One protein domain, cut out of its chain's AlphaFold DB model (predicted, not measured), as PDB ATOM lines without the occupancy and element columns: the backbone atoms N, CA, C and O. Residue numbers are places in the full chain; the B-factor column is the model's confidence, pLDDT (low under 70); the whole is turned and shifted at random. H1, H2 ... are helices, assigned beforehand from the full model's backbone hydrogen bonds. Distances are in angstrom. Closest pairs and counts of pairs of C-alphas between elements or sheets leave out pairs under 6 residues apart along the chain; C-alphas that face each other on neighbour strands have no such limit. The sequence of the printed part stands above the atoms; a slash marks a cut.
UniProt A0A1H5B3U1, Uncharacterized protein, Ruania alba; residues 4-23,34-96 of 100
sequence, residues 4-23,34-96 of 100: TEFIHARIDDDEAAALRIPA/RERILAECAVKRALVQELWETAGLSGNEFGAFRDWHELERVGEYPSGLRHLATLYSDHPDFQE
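Overview. This is residues 4 to 23 and 34 to 96 of the 100 residues of an uncharacterized protein of Ruania alba (UniProt A0A1H5B3U1). Two long helices, H1 and H2, lie side by side and run opposite ways, and the shorter H4 packs slantwise on both, so that the three centres make a triangle. The small helix H3 sits near the last part of H2 and the first residue of H1, past a loop, residues 58 to 67, that folds back from the end of H2. The printed part has 83 residues with four named helices, in the order H1, H2, H3, H4, and no named strand; its class is all helix. It is only just loose, close to compact, with a radius of gyration of the C-alphas of 14.5 A, and its outline is a rod of 51 by 25 by 16 A.

Along the chain. H2, the longest helix, holds residues 34 to 57 and measures 35.1 A from C-alpha 34 at (40.355, 183.743, -13.839) to C-alpha 57. H1, residues 4 to 19, measures 22.4 A and begins with C-alpha 4 at (16.861, 177.925, -16.373). H4, residues 79 to 88, measures 15.4 A and ends with C-alpha 88 at (26.836, 171.131, -19.460). H3, residues 68 to 73, measures 8.6 A.

Arrangement. H2 touches H1 at a shallow tilt of 17 degrees, opposite ways; their closest C-alphas, of Ala 18 and Arg 34, are 5.3 A apart. With residues 44 to 51 alone H2 touches H4, at a shallow tilt of 31 degrees, opposite ways; the closest C-alphas are those of Leu 51 and Gly 80, 7.1 A. H1 touches H4 with residues 4 to 10 alone, at a steep tilt of 45 degrees, the same way; the closest C-alphas are those of Ile 7 and Ala 85, 6.1 A. H3 is close to H2 but not clearly touching, with the C-alphas of Trp 52 and Trp 68 7.7 A apart. Every O i to N i+4 pair is within hydrogen-bond range in H1, H2 and H3, and 4 of 6 in H4.

Size, cuts and confidence. The two C-alphas farthest apart, of Pro 22 and Glu 61, are 50.9 A from each other. Residues 24 to 33 are not printed, and C-alphas 23 and 34 are 6.8 A apart across the cut. Of the links printed whole, H3 to H4 is tight and H2 to H3 short. The mean pLDDT of the printed part is 87.6; residues 56 to 63 are under 70.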
ATOM      1  N   THR A   4      16.325 176.646 -16.850       92.75
ATOM      2  CA  THR A   4      16.861 177.925 -16.373       92.75
ATOM      3  C   THR A   4      17.515 177.794 -14.999       92.75
ATOM      4  O   THR A   4      18.603 178.325 -14.789       92.75
ATOM      5  N   GLU A   5      16.899 177.051 -14.074       93.88
ATOM      6  CA  GLU A   5      17.495 176.717 -12.772       93.88
ATOM      7  C   GLU A   5      18.808 175.952 -12.957       93.88
ATOM      8  O   GLU A   5      19.804 176.279 -12.315       93.88
ATOM      9  N   PHE A   6      18.827 174.977 -13.871       95.75
ATOM     10  CA  PHE A   6      20.028 174.219 -14.206       95.75
ATOM     11  C   PHE A   6      21.140 175.128 -14.739       95.75
ATOM     12  O   PHE A   6      22.256 175.089 -14.226       95.75
ATOM     13  N   ILE A   7      20.845 175.988 -15.721       96.25
ATOM     14  CA  ILE A   7      21.836 176.915 -16.287       96.25
ATOM     15  C   ILE A   7      22.369 177.870 -15.214       96.25
ATOM     16  O   ILE A   7      23.580 178.061 -15.127       96.25
ATOM     17  N   HIS A   8      21.506 178.449 -14.374       96.62
ATOM     18  CA  HIS A   8      21.955 179.332 -13.297       96.62
ATOM     19  C   HIS A   8      22.856 178.613 -12.294       96.62
ATOM     20  O   HIS A   8      23.927 179.131 -11.987       96.62
ATOM     21  N   ALA A   9      22.482 177.407 -11.859       97.94
ATOM     22  CA  ALA A   9      23.305 176.608 -10.956       97.94
ATOM     23  C   ALA A   9      24.684 176.294 -11.562       97.94
ATOM     24  O   ALA A   9      25.701 176.379 -10.881       97.94
ATOM     25  N   ARG A  10      24.744 175.985 -12.862       97.81
ATOM     26  CA  ARG A  10      26.014 175.711 -13.547       97.81
ATOM     27  C   ARG A  10      26.878 176.953 -13.746       97.81
ATOM     28  O   ARG A  10      28.097 176.866 -13.638       97.81
ATOM     29  N   ILE A  11      26.270 178.118 -13.968       97.94
ATOM     30  CA  ILE A  11      27.002 179.390 -13.964       97.94
ATOM     31  C   ILE A  11      27.567 179.683 -12.566       97.94
ATOM     32  O   ILE A  11      28.711 180.119 -12.463       97.94
ATOM     33  N   ASP A  12      26.802 179.424 -11.499       98.31
ATOM     34  CA  ASP A  12      27.278 179.588 -10.120       98.31
ATOM     35  C   ASP A  12      28.475 178.660  -9.826       98.31
ATOM     36  O   ASP A  12      29.456 179.089  -9.213       98.31
ATOM     37  N   ASP A  13      28.432 177.411 -10.303       97.06
ATOM     38  CA  ASP A  13      29.532 176.447 -10.166       97.06
ATOM     39  C   ASP A  13      30.798 176.889 -10.922       97.06
ATOM     40  O   ASP A  13      31.897 176.845 -10.355       97.06
ATOM     41  N   ASP A  14      30.656 177.350 -12.172       95.62
ATOM     42  CA  ASP A  14      31.753 177.884 -12.992       95.62
ATOM     43  C   ASP A  14      32.398 179.107 -12.316       95.62
ATOM     44  O   ASP A  14      33.626 179.217 -12.224       95.62
ATOM     45  N   GLU A  15      31.573 180.019 -11.795       96.56
ATOM     46  CA  GLU A  15      32.013 181.217 -11.083       96.56
ATOM     47  C   GLU A  15      32.753 180.846  -9.790       96.56
ATOM     48  O   GLU A  15      33.860 181.330  -9.538       96.56
ATOM     49  N   ALA A  16      32.206 179.919  -9.000       96.31
ATOM     50  CA  ALA A  16      32.853 179.414  -7.795       96.31
ATOM     51  C   ALA A  16      34.186 178.712  -8.106       96.31
ATOM     52  O   ALA A  16      35.154 178.868  -7.357       96.31
ATOM     53  N   ALA A  17      34.273 177.959  -9.206       92.25
ATOM     54  CA  ALA A  17      35.518 177.351  -9.668       92.25
ATOM     55  C   ALA A  17      36.551 178.411 -10.076       92.25
ATOM     56  O   ALA A  17      37.705 178.328  -9.649       92.25
ATOM     57  N   ALA A  18      36.138 179.446 -10.811       91.44
ATOM     58  CA  ALA A  18      37.004 180.557 -11.196       91.44
ATOM     59  C   ALA A  18      37.539 181.324  -9.979       91.44
ATOM     60  O   ALA A  18      38.714 181.684  -9.936       91.44
ATOM     61  N   LEU A  19      36.708 181.539  -8.956       91.88
ATOM     62  CA  LEU A  19      37.102 182.237  -7.730       91.88
ATOM     63  C   LEU A  19      38.140 181.476  -6.889       91.88
ATOM     64  O   LEU A  19      38.829 182.107  -6.090       91.88
ATOM     65  N   ARG A  20      38.298 180.158  -7.081       90.50
ATOM     66  CA  ARG A  20      39.376 179.371  -6.450       90.50
ATOM     67  C   ARG A  20      40.741 179.596  -7.108       90.50
ATOM     68  O   ARG A  20      41.762 179.291  -6.494       90.50
ATOM     69  N   ILE A  21      40.775 180.133  -8.329       86.50
ATOM     70  CA  ILE A  21      42.013 180.505  -9.019       86.50
ATOM     71  C   ILE A  21      42.527 181.810  -8.388       86.50
ATOM     72  O   ILE A  21      41.764 182.775  -8.291       86.50
ATOM     73  N   PRO A  22      43.797 181.896  -7.956       83.75
ATOM     74  CA  PRO A  22      44.325 183.142  -7.416       83.75
ATOM     75  C   PRO A  22      44.353 184.249  -8.481       83.75
ATOM     76  O   PRO A  22      44.700 184.013  -9.640       83.75
ATOM     77  N   ALA A  23      44.004 185.474  -8.082       77.06
ATOM     78  CA  ALA A  23      44.045 186.630  -8.973       77.06
ATOM     79  C   ALA A  23      45.477 186.913  -9.457       77.06
ATOM     80  O   ALA A  23      46.436 186.785  -8.696       77.06
ATOM     81  N   ARG A  34      41.467 183.521 -14.782       88.38
ATOM     82  CA  ARG A  34      40.355 183.743 -13.839       88.38
ATOM     83  C   ARG A  34      39.368 184.801 -14.332       88.38
ATOM     84  O   ARG A  34      38.161 184.584 -14.345       88.38
ATOM     85  N   GLU A  35      39.890 185.944 -14.757       89.62
ATOM     86  CA  GLU A  35      39.113 187.105 -15.184       89.62
ATOM     87  C   GLU A  35      38.266 186.804 -16.424       89.62
ATOM     88  O   GLU A  35      37.143 187.290 -16.537       89.62
ATOM     89  N   ARG A  36      38.773 185.965 -17.336       90.00
ATOM     90  CA  ARG A  36      38.039 185.553 -18.533       90.00
ATOM     91  C   ARG A  36      36.853 184.659 -18.176       90.00
ATOM     92  O   ARG A  36      35.772 184.898 -18.699       90.00
ATOM     93  N   ILE A  37      37.033 183.689 -17.276       92.00
ATOM     94  CA  ILE A  37      35.947 182.785 -16.853       92.00
ATOM     95  C   ILE A  37      34.844 183.577 -16.138       92.00
ATOM     96  O   ILE A  37      33.665 183.403 -16.434       92.00
ATOM     97  N   LEU A  38      35.214 184.514 -15.257       94.06
ATOM     98  CA  LEU A  38      34.248 185.401 -14.598       94.06
ATOM     99  C   LEU A  38      33.489 186.278 -15.606       94.06
ATOM    100  O   LEU A  38      32.275 186.445 -15.488       94.06
ATOM    101  N   ALA A  39      34.175 186.805 -16.625       94.62
ATOM    102  CA  ALA A  39      33.528 187.558 -17.697       94.62
ATOM    103  C   ALA A  39      32.551 186.687 -18.507       94.62
ATOM    104  O   ALA A  39      31.466 187.147 -18.851       94.62
ATOM    105  N   GLU A  40      32.894 185.427 -18.779       95.06
ATOM    106  CA  GLU A  40      31.990 184.482 -19.442       95.06
ATOM    107  C   GLU A  40      30.758 184.171 -18.585       95.06
ATOM    108  O   GLU A  40      29.649 184.176 -19.113       95.06
ATOM    109  N   CYS A  41      30.914 183.987 -17.270       97.31
ATOM    110  CA  CYS A  41      29.786 183.811 -16.349       97.31
ATOM    111  C   CYS A  41      28.843 185.022 -16.386       97.31
ATOM    112  O   CYS A  41      27.630 184.860 -16.528       97.31
ATOM    113  N   ALA A  42      29.394 186.239 -16.342       97.81
ATOM    114  CA  ALA A  42      28.612 187.471 -16.442       97.81
ATOM    115  C   ALA A  42      27.847 187.572 -17.775       97.81
ATOM    116  O   ALA A  42      26.663 187.906 -17.779       97.81
ATOM    117  N   VAL A  43      28.490 187.225 -18.898       97.75
ATOM    118  CA  VAL A  43      27.845 187.193 -20.222       97.75
ATOM    119  C   VAL A  43      26.736 186.142 -20.278       97.75
ATOM    120  O   VAL A  43      25.648 186.448 -20.758       97.75
ATOM    121  N   LYS A  44      26.961 184.928 -19.757       97.44
ATOM    122  CA  LYS A  44      25.931 183.878 -19.706       97.44
ATOM    123  C   LYS A  44      24.710 184.337 -18.899       97.44
ATOM    124  O   LYS A  44      23.589 184.145 -19.358       97.44
ATOM    125  N   ARG A  45      24.903 185.000 -17.745       97.44
ATOM    126  CA  ARG A  45      23.789 185.571 -16.958       97.44
ATOM    127  C   ARG A  45      23.026 186.640 -17.736       97.44
ATOM    128  O   ARG A  45      21.799 186.609 -17.750       97.44
ATOM    129  N   ALA A  46      23.742 187.558 -18.387       96.62
ATOM    130  CA  ALA A  46      23.124 188.601 -19.201       96.62
ATOM    131  C   ALA A  46      22.308 188.005 -20.359       96.62
ATOM    132  O   ALA A  46      21.189 188.440 -20.599       96.62
ATOM    133  N   LEU A  47      22.819 186.959 -21.013       95.19
ATOM    134  CA  LEU A  47      22.112 186.283 -22.097       95.19
ATOM    135  C   LEU A  47      20.847 185.565 -21.607       95.19
ATOM    136  O   LEU A  47      19.812 185.657 -22.255       95.19
ATOM    137  N   VAL A  48      20.890 184.879 -20.459       93.62
ATOM    138  CA  VAL A  48      19.682 184.273 -19.863       93.62
ATOM    139  C   VAL A  48      18.623 185.344 -19.578       93.62
ATOM    140  O   VAL A  48      17.450 185.133 -19.881       93.62
ATOM    141  N   GLN A  49      19.032 186.508 -19.064       91.81
ATOM    142  CA  GLN A  49      18.137 187.644 -18.838       91.81
ATOM    143  C   GLN A  49      17.575 188.221 -20.149       91.81
ATOM    144  O   GLN A  49      16.380 188.472 -20.244       91.81
ATOM    145  N   GLU A  50      18.392 188.392 -21.185       91.44
ATOM    146  CA  GLU A  50      17.933 188.882 -22.493       91.44
ATOM    147  C   GLU A  50      16.938 187.909 -23.150       91.44
ATOM    148  O   GLU A  50      15.928 188.319 -23.732       91.44
ATOM    149  N   LEU A  51      17.184 186.602 -23.016       89.94
ATOM    150  CA  LEU A  51      16.270 185.561 -23.481       89.94
ATOM    151  C   LEU A  51      14.940 185.610 -22.719       89.94
ATOM    152  O   LEU A  51      13.898 185.416 -23.344       89.94
ATOM    153  N   TRP A  52      14.952 185.913 -21.413       86.62
ATOM    154  CA  TRP A  52      13.726 186.173 -20.650       86.62
ATOM    155  C   TRP A  52      12.977 187.373 -21.200       86.62
ATOM    156  O   TRP A  52      11.788 187.283 -21.462       86.62
ATOM    157  N   GLU A  53      13.662 188.501 -21.366       84.75
ATOM    158  CA  GLU A  53      13.034 189.744 -21.804       84.75
ATOM    159  C   GLU A  53      12.411 189.572 -23.188       84.75
ATOM    160  O   GLU A  53      11.276 189.978 -23.415       84.75
ATOM    161  N   THR A  54      13.097 188.871 -24.088       81.31
ATOM    162  CA  THR A  54      12.580 188.569 -25.425       81.31
ATOM    163  C   THR A  54      11.372 187.630 -25.373       81.31
ATOM    164  O   THR A  54      10.365 187.884 -26.033       81.31
ATOM    165  N   ALA A  55      11.441 186.561 -24.576       77.75
ATOM    166  CA  ALA A  55      10.382 185.556 -24.502       77.75
ATOM    167  C   ALA A  55       9.162 186.017 -23.689       77.75
ATOM    168  O   ALA A  55       8.019 185.715 -24.020       77.75
ATOM    169  N   GLY A  56       9.391 186.797 -22.636       67.12
ATOM    170  CA  GLY A  56       8.353 187.423 -21.826       67.12
ATOM    171  C   GLY A  56       7.551 188.449 -22.627       67.12
ATOM    172  O   GLY A  56       6.351 188.594 -22.402       67.12
ATOM    173  N   LEU A  57       8.179 189.110 -23.609       63.44
ATOM    174  CA  LEU A  57       7.498 189.993 -24.559       63.44
ATOM    175  C   LEU A  57       6.706 189.230 -25.631       63.44
ATOM    176  O   LEU A  57       5.691 189.744 -26.101       63.44
ATOM    177  N   SER A  58       7.119 188.014 -26.003       62.53
ATOM    178  CA  SER A  58       6.434 187.172 -26.996       62.53
ATOM    179  C   SER A  58       5.252 186.387 -26.418       62.53
ATOM    180  O   SER A  58       4.994 185.273 -26.856       62.53
ATOM    181  N   GLY A  59       4.572 186.953 -25.417       59.59
ATOM    182  CA  GLY A  59       3.490 186.321 -24.668       59.59
ATOM    183  C   GLY A  59       2.483 185.531 -25.513       59.59
ATOM    184  O   GLY A  59       2.250 185.824 -26.686       59.59
ATOM    185  N   ASN A  60       1.868 184.525 -24.892       63.00
ATOM    186  CA  ASN A  60       0.850 183.691 -25.524       63.00
ATOM    187  C   ASN A  60      -0.439 184.491 -25.827       63.00
ATOM    188  O   ASN A  60      -0.528 185.696 -25.586       63.00
ATOM    189  N   GLU A  61      -1.484 183.815 -26.313       62.19
ATOM    190  CA  GLU A  61      -2.793 184.427 -26.615       62.19
ATOM    191  C   GLU A  61      -3.461 185.160 -25.422       62.19
ATOM    192  O   GLU A  61      -4.431 185.893 -25.615       62.19
ATOM    193  N   PHE A  62      -2.920 185.018 -24.203       56.16
ATOM    194  CA  PHE A  62      -3.378 185.643 -22.960       56.16
ATOM    195  C   PHE A  62      -2.422 186.714 -22.389       56.16
ATOM    196  O   PHE A  62      -2.743 187.307 -21.356       56.16
ATOM    197  N   GLY A  63      -1.285 187.004 -23.039       66.19
ATOM    198  CA  GLY A  63      -0.321 188.037 -22.631       66.19
ATOM    199  C   GLY A  63       1.059 187.507 -22.214       66.19
ATOM    200  O   GLY A  63       1.405 186.355 -22.463       66.19
ATOM    201  N   ALA A  64       1.875 188.381 -21.609       71.56
ATOM    202  CA  ALA A  64       3.249 188.084 -21.189       71.56
ATOM    203  C   ALA A  64       3.324 186.948 -20.151       71.56
ATOM    204  O   ALA A  64       2.502 186.886 -19.232       71.56
ATOM    205  N   PHE A  65       4.340 186.086 -20.260       77.06
ATOM    206  CA  PHE A  65       4.634 185.071 -19.242       77.06
ATOM    207  C   PHE A  65       5.025 185.731 -17.912       77.06
ATOM    208  O   PHE A  65       5.732 186.739 -17.899       77.06
ATOM    209  N   ARG A  66       4.588 185.163 -16.780       80.25
ATOM    210  CA  ARG A  66       4.895 185.723 -15.450       80.25
ATOM    211  C   ARG A  66       6.275 185.345 -14.941       80.25
ATOM    212  O   ARG A  66       6.909 186.141 -14.254       80.25
ATOM    213  N   ASP A  67       6.708 184.131 -15.252       84.25
ATOM    214  CA  ASP A  67       7.992 183.580 -14.837       84.25
ATOM    215  C   ASP A  67       8.453 182.449 -15.773       84.25
ATOM    216  O   ASP A  67       7.741 182.014 -16.686       84.25
ATOM    217  N   TRP A  68       9.664 181.955 -15.514       84.38
ATOM    218  CA  TRP A  68      10.268 180.843 -16.241       84.38
ATOM    219  C   TRP A  68       9.501 179.523 -16.123       84.38
ATOM    220  O   TRP A  68       9.522 178.737 -17.066       84.38
ATOM    221  N   HIS A  69       8.819 179.267 -15.002       84.25
ATOM    222  CA  HIS A  69       8.064 178.027 -14.812       84.25
ATOM    223  C   HIS A  69       6.826 177.988 -15.703       84.25
ATOM    224  O   HIS A  69       6.423 176.925 -16.173       84.25
ATOM    225  N   GLU A  70       6.190 179.136 -15.927       81.56
ATOM    226  CA  GLU A  70       5.051 179.246 -16.827       81.56
ATOM    227  C   GLU A  70       5.436 178.987 -18.280       81.56
ATOM    228  O   GLU A  70       4.759 178.212 -18.957       81.56
ATOM    229  N   LEU A  71       6.548 179.572 -18.715       79.75
ATOM    230  CA  LEU A  71       7.109 179.373 -20.046       79.75
ATOM    231  C   LEU A  71       7.576 177.922 -20.265       79.75
ATOM    232  O   LEU A  71       7.310 177.316 -21.302       79.75
ATOM    233  N   GLU A  72       8.195 177.320 -19.253       79.44
ATOM    234  CA  GLU A  72       8.584 175.909 -19.259       79.44
ATOM    235  C   GLU A  72       7.376 174.967 -19.382       79.44
ATOM    236  O   GLU A  72       7.405 174.013 -20.159       79.44
ATOM    237  N   ARG A  73       6.281 175.250 -18.669       79.88
ATOM    238  CA  ARG A  73       5.071 174.413 -18.683       79.88
ATOM    239  C   ARG A  73       4.429 174.311 -20.066       79.88
ATOM    240  O   ARG A  73       3.797 173.298 -20.359       79.88
ATOM    241  N   VAL A  74       4.560 175.351 -20.890       78.25
ATOM    242  CA  VAL A  74       4.046 175.371 -22.270       78.25
ATOM    243  C   VAL A  74       5.068 174.859 -23.292       78.25
ATOM    244  O   VAL A  74       4.727 174.685 -24.456       78.25
ATOM    245  N   GLY A  75       6.303 174.568 -22.865       74.00
ATOM    246  CA  GLY A  75       7.363 174.014 -23.712       74.00
ATOM    247  C   GLY A  75       8.003 175.014 -24.681       74.00
ATOM    248  O   GLY A  75       8.796 174.610 -25.535       74.00
ATOM    249  N   GLU A  76       7.703 176.308 -24.549       75.25
ATOM    250  CA  GLU A  76       8.164 177.376 -25.448       75.25
ATOM    251  C   GLU A  76       9.474 178.016 -24.972       75.25
ATOM    252  O   GLU A  76       9.609 179.232 -24.850       75.25
ATOM    253  N   TYR A  77      10.480 177.190 -24.685       76.38
ATOM    254  CA  TYR A  77      11.802 177.703 -24.334       76.38
ATOM    255  C   TYR A  77      12.462 178.400 -25.525       76.38
ATOM    256  O   TYR A  77      12.518 177.811 -26.612       76.38
ATOM    257  N   PRO A  78      13.075 179.581 -25.324       80.69
ATOM    258  CA  PRO A  78      13.991 180.141 -26.302       80.69
ATOM    259  C   PRO A  78      15.077 179.125 -26.648       80.69
ATOM    260  O   PRO A  78      15.729 178.574 -25.757       80.69
ATOM    261  N   SER A  79      15.319 178.908 -27.942       85.94
ATOM    262  CA  SER A  79      16.373 178.000 -28.424       85.94
ATOM    263  C   SER A  79      17.750 178.340 -27.840       85.94
ATOM    264  O   SER A  79      18.557 177.445 -27.598       85.94
ATOM    265  N   GLY A  80      17.992 179.615 -27.515       90.12
ATOM    266  CA  GLY A  80      19.194 180.068 -26.816       90.12
ATOM    267  C   GLY A  80      19.449 179.359 -25.478       90.12
ATOM    268  O   GLY A  80      20.598 179.043 -25.182       90.12
ATOM    269  N   LEU A  81      18.406 179.031 -24.702       91.75
ATOM    270  CA  LEU A  81      18.572 178.287 -23.444       91.75
ATOM    271  C   LEU A  81      19.012 176.843 -23.701       91.75
ATOM    272  O   LEU A  81      19.894 176.346 -23.008       91.75
ATOM    273  N   ARG A  82      18.467 176.190 -24.735       92.12
ATOM    274  CA  ARG A  82      18.888 174.836 -25.136       92.12
ATOM    275  C   ARG A  82      20.363 174.809 -25.529       92.12
ATOM    276  O   ARG A  82      21.110 173.961 -25.057       92.12
ATOM    277  N   HIS A  83      20.810 175.791 -26.313       94.25
ATOM    278  CA  HIS A  83      22.223 175.931 -26.677       94.25
ATOM    279  C   HIS A  83      23.142 176.213 -25.481       94.25
ATOM    280  O   HIS A  83      24.277 175.747 -25.468       94.25
ATOM    281  N   LEU A  84      22.685 176.957 -24.470       95.19
ATOM    282  CA  LEU A  84      23.458 177.143 -23.239       95.19
ATOM    283  C   LEU A  84      23.522 175.858 -22.411       95.19
ATOM    284  O   LEU A  84      24.582 175.532 -21.880       95.19
ATOM    285  N   ALA A  85      22.420 175.112 -22.324       95.25
ATOM    286  CA  ALA A  85      22.369 173.863 -21.576       95.25
ATOM    287  C   ALA A  85      23.328 172.803 -22.143       95.25
ATOM    288  O   ALA A  85      23.915 172.052 -21.365       95.25
ATOM    289  N   THR A  86      23.555 172.761 -23.465       95.69
ATOM    290  CA  THR A  86      24.461 171.767 -24.072       95.69
ATOM    291  C   THR A  86      25.923 171.910 -23.644       95.69
ATOM    292  O   THR A  86      26.661 170.923 -23.720       95.69
ATOM    293  N   LEU A  87      26.341 173.082 -23.144       94.94
ATOM    294  CA  LEU A  87      27.670 173.276 -22.542       94.94
ATOM    295  C   LEU A  87      27.908 172.353 -21.342       94.94
ATOM    296  O   LEU A  87      29.053 172.033 -21.048       94.94
ATOM    297  N   TYR A  88      26.831 171.938 -20.676       96.69
ATOM    298  CA  TYR A  88      26.836 171.131 -19.460       96.69
ATOM    299  C   TYR A  88      26.196 169.755 -19.694       96.69
ATOM    300  O   TYR A  88      25.605 169.176 -18.784       96.69
ATOM    301  N   SER A  89      26.256 169.248 -20.930       96.75
ATOM    302  CA  SER A  89      25.637 167.971 -21.325       96.75
ATOM    303  C   SER A  89      26.255 166.737 -20.658       96.75
ATOM    304  O   SER A  89      25.646 165.671 -20.659       96.75
ATOM    305  N   ASP A  90      27.437 166.876 -20.065       96.38
ATOM    306  CA  ASP A  90      28.111 165.860 -19.257       96.38
ATOM    307  C   ASP A  90      27.659 165.850 -17.784       96.38
ATOM    308  O   ASP A  90      28.015 164.939 -17.031       96.38
ATOM    309  N   HIS A  91      26.864 166.835 -17.355       96.81
ATOM    310  CA  HIS A  91      26.375 166.927 -15.986       96.81
ATOM    311  C   HIS A  91      25.239 165.914 -15.727       96.81
ATOM    312  O   HIS A  91      24.310 165.838 -16.527       96.81
ATOM    313  N   PRO A  92      25.209 165.186 -14.590       96.25
ATOM    314  CA  PRO A  92      24.177 164.172 -14.311       96.25
ATOM    315  C   PRO A  92      22.740 164.712 -14.275       96.25
ATOM    316  O   PRO A  92      21.802 163.991 -14.596       96.25
ATOM    317  N   ASP A  93      22.567 165.976 -13.886       96.44
ATOM    318  CA  ASP A  93      21.257 166.644 -13.890       96.44
ATOM    319  C   ASP A  93      20.823 167.180 -15.269       96.44
ATOM    320  O   ASP A  93      19.732 167.743 -15.387       96.44
ATOM    321  N   PHE A  94      21.670 167.066 -16.299       96.00
ATOM    322  CA  PHE A  94      21.302 167.437 -17.661       96.00
ATOM    323  C   PHE A  94      20.202 166.505 -18.180       96.00
ATOM    324  O   PHE A  94      20.278 165.287 -18.031       96.00
ATOM    325  N   GLN A  95      19.179 167.071 -18.819       93.94
ATOM    326  CA  GLN A  95      18.105 166.299 -19.442       93.94
ATOM    327  C   GLN A  95      18.260 166.318 -20.962       93.94
ATOM    328  O   GLN A  95      18.363 167.386 -21.560       93.94
ATOM    329  N   GLU A  96      18.198 165.148 -21.606       92.12
ATOM    330  CA  GLU A  96      18.281 165.033 -23.074       92.12
ATOM    331  C   GLU A  96      17.203 165.856 -23.796       92.12
ATOM    332  O   GLU A  96      17.430 166.348 -24.893       92.12
TER     333      GLU A  96